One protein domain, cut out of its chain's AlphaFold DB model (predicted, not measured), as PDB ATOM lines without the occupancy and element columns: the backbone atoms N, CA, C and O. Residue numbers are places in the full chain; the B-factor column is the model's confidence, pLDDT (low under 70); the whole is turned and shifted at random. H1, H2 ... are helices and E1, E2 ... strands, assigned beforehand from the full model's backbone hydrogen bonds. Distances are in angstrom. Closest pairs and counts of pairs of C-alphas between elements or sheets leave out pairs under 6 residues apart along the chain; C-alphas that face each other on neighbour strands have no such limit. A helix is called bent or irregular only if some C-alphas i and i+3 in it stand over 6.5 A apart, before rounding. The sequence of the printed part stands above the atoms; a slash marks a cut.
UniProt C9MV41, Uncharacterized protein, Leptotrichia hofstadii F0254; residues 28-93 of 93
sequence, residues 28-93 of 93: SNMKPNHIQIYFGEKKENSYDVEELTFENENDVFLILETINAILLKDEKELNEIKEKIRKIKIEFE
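Overview. This is residues 28 to 93 of the 93 residues of an uncharacterized protein of Leptotrichia hofstadii F0254 (UniProt C9MV41). A two-stranded hairpin, E1 and E2, is covered on one side by a helical hairpin, H1 and H2; the four elements run roughly along one long axis. H1 lies near both strands and H2 near E2 alone, while the unnamed stretch of residues 28 to 34 runs away on the side opposite the helices. The 66 printed residues hold two named strands and then two named helices, in the order E1, E2, H1, H2; the sheet is antiparallel and the class is mixed, helices and strands. The whole is only just compact, close to loose, with a radius of gyration of the C-alphas of 13.0 A and spans of 38 by 31 by 19 A.

Arrangement. E1, residues 35 to 42, and E2, residues 47 to 54, form an antiparallel hairpin at 162 degrees; N 35 and O 54 are 2.8 A apart and N 50 and O 39 are 2.8 A apart, within hydrogen-bond range. The closest C-alphas of E1 and H1, residues 57 to 72, are those of Phe 39 and Ile 70, 7.5 A apart. The closest C-alphas of E2 and H2, residues 75 to 91, are those of Phe 54 and Ile 85, 7.7 A apart. E1 and H2 are apart. H1 and H2 form a helical hairpin: they touch, with Ala 69 and Leu 78 the closest C-alphas at 5.6 A, and run opposite ways at a shallow tilt of 21 degrees. H2 touches H1 with residues 75 to 81 alone. Every O i to N i+4 pair is within hydrogen-bond range in H2, and 10 of 12 in H1.

Along the chain. E1 begins at C-alpha 35, (48.336, -16.065, 14.830), and measures 21.3 A; E2 measures 21.1 A. H1, 24.4 A long, is irregular, with C-alphas 58 and 61 7.3 A apart. H2, 24.8 A long, ends at C-alpha 91, (31.743, -7.693, 12.249).

Size, cuts and confidence. The C-alphas of Glu 44 and Glu 91, the two farthest apart, are 39.9 A apart. The printed part has no cut, and the three links between the elements are tight. The mean pLDDT of the printed part is 78.7; residues 28 to 33, 57 to 58 and 89 to 93 are under 70.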
ATOM      1  N   SER A  28      47.317 -26.150  23.595       52.38
ATOM      2  CA  SER A  28      46.512 -24.933  23.513       52.38
ATOM      3  C   SER A  28      45.219 -25.277  22.781       52.38
ATOM      4  O   SER A  28      45.249 -25.846  21.694       52.38
ATOM      5  N   ASN A  29      44.069 -24.882  23.330       57.25
ATOM      6  CA  ASN A  29      42.804 -24.784  22.586       57.25
ATOM      7  C   ASN A  29      42.884 -23.705  21.475       57.25
ATOM      8  O   ASN A  29      41.893 -23.047  21.168       57.25
ATOM      9  N   MET A  30      44.073 -23.456  20.916       56.34
ATOM     10  CA  MET A  30      44.277 -22.504  19.840       56.34
ATOM     11  C   MET A  30      43.570 -23.036  18.610       56.34
ATOM     12  O   MET A  30      43.828 -24.152  18.153       56.34
ATOM     13  N   LYS A  31      42.672 -22.211  18.075       63.16
ATOM     14  CA  LYS A  31      42.089 -22.459  16.766       63.16
ATOM     15  C   LYS A  31      43.234 -22.561  15.744       63.16
ATOM     16  O   LYS A  31      44.202 -21.809  15.859       63.16
ATOM     17  N   PRO A  32      43.135 -23.453  14.745       59.25
ATOM     18  CA  PRO A  32      44.191 -23.675  13.753       59.25
ATOM     19  C   PRO A  32      44.616 -22.416  12.970       59.25
ATOM     20  O   PRO A  32      45.692 -22.423  12.384       59.25
ATOM     21  N   ASN A  33      43.835 -21.329  13.035       68.81
ATOM     22  CA  ASN A  33      44.065 -20.063  12.328       68.81
ATOM     23  C   ASN A  33      44.351 -18.879  13.268       68.81
ATOM     24  O   ASN A  33      44.114 -17.732  12.909       68.81
ATOM     25  N   HIS A  34      44.829 -19.154  14.486       75.69
ATOM     26  CA  HIS A  34      45.158 -18.131  15.481       75.69
ATOM     27  C   HIS A  34      46.643 -17.769  15.423       75.69
ATOM     28  O   HIS A  34      47.493 -18.541  15.875       75.69
ATOM     29  N   ILE A  35      46.969 -16.591  14.895       80.62
ATOM     30  CA  ILE A  35      48.336 -16.065  14.830       80.62
ATOM     31  C   ILE A  35      48.448 -14.859  15.761       80.62
ATOM     32  O   ILE A  35      47.666 -13.919  15.680       80.62
ATOM     33  N   GLN A  36      49.447 -14.880  16.643       82.25
ATOM     34  CA  GLN A  36      49.798 -13.757  17.513       82.25
ATOM     35  C   GLN A  36      51.176 -13.225  17.133       82.25
ATOM     36  O   GLN A  36      52.143 -13.986  17.063       82.25
ATOM     37  N   ILE A  37      51.259 -11.920  16.896       83.88
ATOM     38  CA  ILE A  37      52.503 -11.204  16.623       83.88
ATOM     39  C   ILE A  37      52.779 -10.280  17.802       83.88
ATOM     40  O   ILE A  37      51.968  -9.412  18.115       83.88
ATOM     41  N   TYR A  38      53.944 -10.463  18.422       84.25
ATOM     42  CA  TYR A  38      54.462  -9.593  19.473       84.25
ATOM     43  C   TYR A  38      55.613  -8.764  18.911       84.25
ATOM     44  O   TYR A  38      56.560  -9.330  18.358       84.25
ATOM     45  N   PHE A  39      55.555  -7.444  19.057       83.31
ATOM     46  CA  PHE A  39      56.605  -6.540  18.586       83.31
ATOM     47  C   PHE A  39      56.788  -5.367  19.544       83.31
ATOM     48  O   PHE A  39      55.861  -4.979  20.244       83.31
ATOM     49  N   GLY A  40      57.995  -4.814  19.593       82.56
ATOM     50  CA  GLY A  40      58.321  -3.703  20.477       82.56
ATOM     51  C   GLY A  40      59.789  -3.693  20.875       82.56
ATOM     52  O   GLY A  40      60.613  -4.408  20.291       82.56
ATOM     53  N   GLU A  41      60.132  -2.871  21.860       80.69
ATOM     54  CA  GLU A  41      61.518  -2.660  22.260       80.69
ATOM     55  C   GLU A  41      61.916  -3.553  23.434       80.69
ATOM     56  O   GLU A  41      61.230  -3.669  24.457       80.69
ATOM     57  N   LYS A  42      63.095  -4.163  23.303       79.69
ATOM     58  CA  LYS A  42      63.740  -4.838  24.420       79.69
ATOM     59  C   LYS A  42      64.321  -3.781  25.359       79.69
ATOM     60  O   LYS A  42      65.257  -3.076  24.989       79.69
ATOM     61  N   LYS A  43      63.812  -3.727  26.588       79.12
ATOM     62  CA  LYS A  43      64.411  -2.986  27.702       79.12
ATOM     63  C   LYS A  43      65.338  -3.913  28.495       79.12
ATOM     64  O   LYS A  43      65.368  -5.126  28.290       79.12
ATOM     65  N   GLU A  44      66.120  -3.340  29.404       73.81
ATOM     66  CA  GLU A  44      67.195  -4.041  30.123       73.81
ATOM     67  C   GLU A  44      66.694  -5.263  30.919       73.81
ATOM     68  O   GLU A  44      67.337  -6.309  30.908       73.81
ATOM     69  N   ASN A  45      65.496  -5.164  31.513       79.06
ATOM     70  CA  ASN A  45      64.861  -6.227  32.307       79.06
ATOM     71  C   ASN A  45      63.421  -6.560  31.868       79.06
ATOM     72  O   ASN A  45      62.724  -7.304  32.558       79.06
ATOM     73  N   SER A  46      62.939  -5.997  30.756       76.19
ATOM     74  CA  SER A  46      61.558  -6.188  30.300       76.19
ATOM     75  C   SER A  46      61.423  -6.037  28.788       76.19
ATOM     76  O   SER A  46      62.328  -5.569  28.103       76.19
ATOM     77  N   TYR A  47      60.262  -6.418  28.271       71.38
ATOM     78  CA  TYR A  47      59.860  -6.147  26.901       71.38
ATOM     79  C   TYR A  47      58.663  -5.207  26.948       71.38
ATOM     80  O   TYR A  47      57.678  -5.514  27.615       71.38
ATOM     81  N   ASP A  48      58.782  -4.051  26.300       77.56
ATOM     82  CA  ASP A  48      57.629  -3.197  26.034       77.56
ATOM     83  C   ASP A  48      57.063  -3.663  24.700       77.56
ATOM     84  O   ASP A  48      57.653  -3.394  23.654       77.56
ATOM     85  N   VAL A  49      56.042  -4.516  24.766       81.50
ATOM     86  CA  VAL A  49      55.519  -5.254  23.612       81.50
ATOM     87  C   VAL A  49      54.074  -4.899  23.356       81.50
ATOM     88  O   VAL A  49      53.234  -4.921  24.252       81.50
ATOM     89  N   GLU A  50      53.793  -4.643  22.091       83.69
ATOM     90  CA  GLU A  50      52.457  -4.648  21.539       83.69
ATOM     91  C   GLU A  50      52.119  -6.041  21.002       83.69
ATOM     92  O   GLU A  50      52.986  -6.777  20.518       83.69
ATOM     93  N   GLU A  51      50.838  -6.394  21.089       85.81
ATOM     94  CA  GLU A  51      50.292  -7.655  20.598       85.81
ATOM     95  C   GLU A  51      49.257  -7.390  19.502       85.81
ATOM     96  O   GLU A  51      48.335  -6.588  19.675       85.81
ATOM     97  N   LEU A  52      49.380  -8.120  18.393       86.06
ATOM     98  CA  LEU A  52      48.345  -8.234  17.371       86.06
ATOM     99  C   LEU A  52      47.931  -9.689  17.203       86.06
ATOM    100  O   LEU A  52      48.769 -10.586  17.138       86.06
ATOM    101  N   THR A  53      46.623  -9.904  17.120       84.25
ATOM    102  CA  THR A  53      46.012 -11.227  16.988       84.25
ATOM    103  C   THR A  53      45.216 -11.301  15.696       84.25
ATOM    104  O   THR A  53      44.390 -10.427  15.432       84.25
ATOM    105  N   PHE A  54      45.441 -12.373  14.945       82.31
ATOM    106  CA  PHE A  54      44.771 -12.726  13.700       82.31
ATOM    107  C   PHE A  54      44.081 -14.071  13.905       82.31
ATOM    108  O   PHE A  54      44.685 -14.985  14.466       82.31
ATOM    109  N   GLU A  55      42.825 -14.183  13.489       75.81
ATOM    110  CA  GLU A  55      41.996 -15.372  13.747       75.81
ATOM    111  C   GLU A  55      41.432 -15.995  12.459       75.81
ATOM    112  O   GLU A  55      40.739 -17.015  12.520       75.81
ATOM    113  N   ASN A  56      41.718 -15.404  11.291       70.19
ATOM    114  CA  ASN A  56      41.143 -15.797  10.011       70.19
ATOM    115  C   ASN A  56      42.224 -16.247   9.011       70.19
ATOM    116  O   ASN A  56      43.278 -15.635   8.876       70.19
ATOM    117  N   GLU A  57      41.937 -17.305   8.248       62.03
ATOM    118  CA  GLU A  57      42.798 -17.800   7.157       62.03
ATOM    119  C   GLU A  57      43.017 -16.744   6.067       62.03
ATOM    120  O   GLU A  57      44.050 -16.730   5.400       62.03
ATOM    121  N   ASN A  58      42.061 -15.825   5.916       64.12
ATOM    122  CA  ASN A  58      42.147 -14.714   4.971       64.12
ATOM    123  C   ASN A  58      43.089 -13.589   5.438       64.12
ATOM    124  O   ASN A  58      43.374 -12.676   4.663       64.12
ATOM    125  N   ASP A  59      43.627 -13.667   6.659       70.44
ATOM    126  CA  ASP A  59      44.499 -12.637   7.228       70.44
ATOM    127  C   ASP A  59      45.958 -12.748   6.750       70.44
ATOM    128  O   ASP A  59      46.785 -11.934   7.147       70.44
ATOM    129  N   VAL A  60      46.317 -13.708   5.885       77.94
ATOM    130  CA  VAL A  60      47.715 -13.904   5.437       77.94
ATOM    131  C   VAL A  60      48.314 -12.631   4.830       77.94
ATOM    132  O   VAL A  60      49.451 -12.280   5.146       77.94
ATOM    133  N   PHE A  61      47.560 -11.907   3.998       83.06
ATOM    134  CA  PHE A  61      48.027 -10.631   3.444       83.06
ATOM    135  C   PHE A  61      48.201  -9.571   4.530       83.06
ATOM    136  O   PHE A  61      49.223  -8.894   4.560       83.06
ATOM    137  N   LEU A  62      47.252  -9.479   5.463       86.44
ATOM    138  CA  LEU A  62      47.297  -8.521   6.563       86.44
ATOM    139  C   LEU A  62      48.459  -8.812   7.526       86.44
ATOM    140  O   LEU A  62      49.101  -7.891   8.026       86.44
ATOM    141  N   ILE A  63      48.785 -10.087   7.740       87.31
ATOM    142  CA  ILE A  63      49.957 -10.534   8.499       87.31
ATOM    143  C   ILE A  63      51.245 -10.072   7.812       87.31
ATOM    144  O   ILE A  63      52.135  -9.545   8.479       87.31
ATOM    145  N   LEU A  64      51.350 -10.232   6.488       87.44
ATOM    146  CA  LEU A  64      52.516  -9.777   5.727       87.44
ATOM    147  C   LEU A  64      52.648  -8.247   5.733       87.44
ATOM    148  O   LEU A  64      53.750  -7.749   5.963       87.44
ATOM    149  N   GLU A  65      51.546  -7.511   5.548       89.38
ATOM    150  CA  GLU A  65      51.501  -6.046   5.702       89.38
ATOM    151  C   GLU A  65      51.982  -5.638   7.104       89.38
ATOM    152  O   GLU A  65      52.844  -4.774   7.242       89.38
ATOM    153  N   THR A  66      51.516  -6.331   8.148       90.00
ATOM    154  CA  THR A  66      51.895  -6.050   9.543       90.00
ATOM    155  C   THR A  66      53.390  -6.249   9.773       90.00
ATOM    156  O   THR A  66      54.045  -5.395  10.365       90.00
ATOM    157  N   ILE A  67      53.953  -7.361   9.291       88.94
ATOM    158  CA  ILE A  67      55.389  -7.641   9.419       88.94
ATOM    159  C   ILE A  67      56.210  -6.581   8.678       88.94
ATOM    160  O   ILE A  67      57.202  -6.094   9.221       88.94
ATOM    161  N   ASN A  68      55.795  -6.197   7.469       91.50
ATOM    162  CA  ASN A  68      56.482  -5.166   6.696       91.50
ATOM    163  C   ASN A  68      56.452  -3.811   7.407       91.50
ATOM    164  O   ASN A  68      57.513  -3.212   7.578       91.50
ATOM    165  N   ALA A  69      55.289  -3.369   7.889       90.31
ATOM    166  CA  ALA A  69      55.152  -2.112   8.620       90.31
ATOM    167  C   ALA A  69      56.040  -2.085   9.880       90.31
ATOM    168  O   ALA A  69      56.737  -1.101  10.130       90.31
ATOM    169  N   ILE A  70      56.101  -3.196  10.632       89.44
ATOM    170  CA  ILE A  70      56.993  -3.334  11.797       89.44
ATOM    171  C   ILE A  70      58.467  -3.211  11.384       89.44
ATOM    172  O   ILE A  70      59.221  -2.464  12.007       89.44
ATOM    173  N   LEU A  71      58.896  -3.932  10.342       88.88
ATOM    174  CA  LEU A  71      60.293  -3.932   9.891       88.88
ATOM    175  C   LEU A  71      60.731  -2.575   9.329       88.88
ATOM    176  O   LEU A  71      61.878  -2.171   9.528       88.88
ATOM    177  N   LEU A  72      59.825  -1.874   8.649       92.56
ATOM    178  CA  LEU A  72      60.058  -0.547   8.081       92.56
ATOM    179  C   LEU A  72      59.881   0.584   9.101       92.56
ATOM    180  O   LEU A  72      60.235   1.722   8.800       92.56
ATOM    181  N   LYS A  73      59.392   0.274  10.310       88.31
ATOM    182  CA  LYS A  73      59.010   1.252  11.339       88.31
ATOM    183  C   LYS A  73      57.983   2.269  10.821       88.31
ATOM    184  O   LYS A  73      58.037   3.445  11.177       88.31
ATOM    185  N   ASP A  74      57.061   1.817   9.972       90.75
ATOM    186  CA  ASP A  74      55.972   2.646   9.454       90.75
ATOM    187  C   ASP A  74      54.803   2.650  10.448       90.75
ATOM    188  O   ASP A  74      53.921   1.790  10.437       90.75
ATOM    189  N   GLU A  75      54.809   3.632  11.349       89.25
ATOM    190  CA  GLU A  75      53.763   3.784  12.365       89.25
ATOM    191  C   GLU A  75      52.387   4.093  11.764       89.25
ATOM    192  O   GLU A  75      51.361   3.734  12.348       89.25
ATOM    193  N   LYS A  76      52.338   4.759  10.605       92.44
ATOM    194  CA  LYS A  76      51.074   5.119   9.964       92.44
ATOM    195  C   LYS A  76      50.406   3.869   9.405       92.44
ATOM    196  O   LYS A  76      49.246   3.615   9.726       92.44
ATOM    197  N   GLU A  77      51.144   3.081   8.627       88.94
ATOM    198  CA  GLU A  77      50.652   1.818   8.074       88.94
ATOM    199  C   GLU A  77      50.253   0.851   9.197       88.94
ATOM    200  O   GLU A  77      49.178   0.252   9.166       88.94
ATOM    201  N   LEU A  78      51.056   0.779  10.263       89.44
ATOM    202  CA  LEU A  78      50.746  -0.049  11.424       89.44
ATOM    203  C   LEU A  78      49.433   0.367  12.116       89.44
ATOM    204  O   LEU A  78      48.656  -0.495  12.537       89.44
ATOM    205  N   ASN A  79      49.153   1.669  12.221       90.50
ATOM    206  CA  ASN A  79      47.886   2.167  12.763       90.50
ATOM    207  C   ASN A  79      46.694   1.839  11.853       90.50
ATOM    208  O   ASN A  79      45.651   1.416  12.355       90.50
ATOM    209  N   GLU A  80      46.848   1.950  10.532       91.69
ATOM    210  CA  GLU A  80      45.808   1.551   9.573       91.69
ATOM    211  C   GLU A  80      45.487   0.051   9.680       91.69
ATOM    212  O   GLU A  80      44.318  -0.342   9.701       91.69
ATOM    213  N   ILE A  81      46.505  -0.803   9.829       88.12
ATOM    214  CA  ILE A  81      46.324  -2.248  10.031       88.12
ATOM    215  C   ILE A  81      45.603  -2.530  11.355       88.12
ATOM    216  O   ILE A  81      44.648  -3.311  11.377       88.12
ATOM    217  N   LYS A  82      45.980  -1.858  12.452       87.88
ATOM    218  CA  LYS A  82      45.272  -1.967  13.742       87.88
ATOM    219  C   LYS A  82      43.784  -1.639  13.605       87.88
ATOM    220  O   LYS A  82      42.948  -2.337  14.183       87.88
ATOM    221  N   GLU A  83      43.435  -0.611  12.836       88.19
ATOM    222  CA  GLU A  83      42.037  -0.274  12.566       88.19
ATOM    223  C   GLU A  83      41.320  -1.336  11.725       88.19
ATOM    224  O   GLU A  83      40.182  -1.685  12.048       88.19
ATOM    225  N   LYS A  84      41.970  -1.883  10.686       85.12
ATOM    226  CA  LYS A  84      41.419  -2.992   9.884       85.12
ATOM    227  C   LYS A  84      41.089  -4.197  10.774       85.12
ATOM    228  O   LYS A  84      39.967  -4.696  10.724       85.12
ATOM    229  N   ILE A  85      42.016  -4.604  11.646       80.75
ATOM    230  CA  ILE A  85      41.820  -5.723  12.588       80.75
ATOM    231  C   ILE A  85      40.648  -5.443  13.542       80.75
ATOM    232  O   ILE A  85      39.823  -6.323  13.784       80.75
ATOM    233  N   ARG A  86      40.535  -4.215  14.075       80.81
ATOM    234  CA  ARG A  86      39.412  -3.830  14.952       80.81
ATOM    235  C   ARG A  86      38.060  -3.904  14.245       80.81
ATOM    236  O   ARG A  86      37.110  -4.390  14.846       80.81
ATOM    237  N   LYS A  87      37.969  -3.442  12.993       78.44
ATOM    238  CA  LYS A  87      36.730  -3.510  12.198       78.44
ATOM    239  C   LYS A  87      36.294  -4.952  11.965       78.44
ATOM    240  O   LYS A  87      35.133  -5.262  12.194       78.44
ATOM    241  N   ILE A  88      37.241  -5.825  11.618       70.94
ATOM    242  CA  ILE A  88      36.984  -7.262  11.464       70.94
ATOM    243  C   ILE A  88      36.406  -7.828  12.766       70.94
ATOM    244  O   ILE A  88      35.360  -8.457  12.733       70.94
ATOM    245  N   LYS A  89      37.013  -7.550  13.928       62.78
ATOM    246  CA  LYS A  89      36.499  -8.061  15.215       62.78
ATOM    247  C   LYS A  89      35.050  -7.654  15.514       62.78
ATOM    248  O   LYS A  89      34.322  -8.469  16.061       62.78
ATOM    249  N   ILE A  90      34.634  -6.443  15.138       60.78
ATOM    250  CA  ILE A  90      33.258  -5.955  15.350       60.78
ATOM    251  C   ILE A  90      32.253  -6.663  14.428       60.78
ATOM    252  O   ILE A  90      31.110  -6.859  14.814       60.78
ATOM    253  N   GLU A  91      32.648  -7.047  13.213       55.12
ATOM    254  CA  GLU A  91      31.743  -7.693  12.249       55.12
ATOM    255  C   GLU A  91      31.432  -9.166  12.574       55.12
ATOM    256  O   GLU A  91      30.510  -9.738  11.989       55.12
ATOM    257  N   PHE A  92      32.179  -9.784  13.495       49.75
ATOM    258  CA  PHE A  92      32.017 -11.189  13.893       49.75
ATOM    259  C   PHE A  92      31.485 -11.381  15.334       49.75
ATOM    260  O   PHE A  92      31.371 -12.533  15.764       49.75
ATOM    261  N   GLU A  93      31.158 -10.301  16.060       47.22
ATOM    262  CA  GLU A  93      30.429 -10.311  17.354       47.22
ATOM    263  C   GLU A  93      28.912 -10.147  17.161       47.22
ATOM    264  O   GLU A  93      28.160 -10.867  17.860       47.22
TER     265      GLU A  93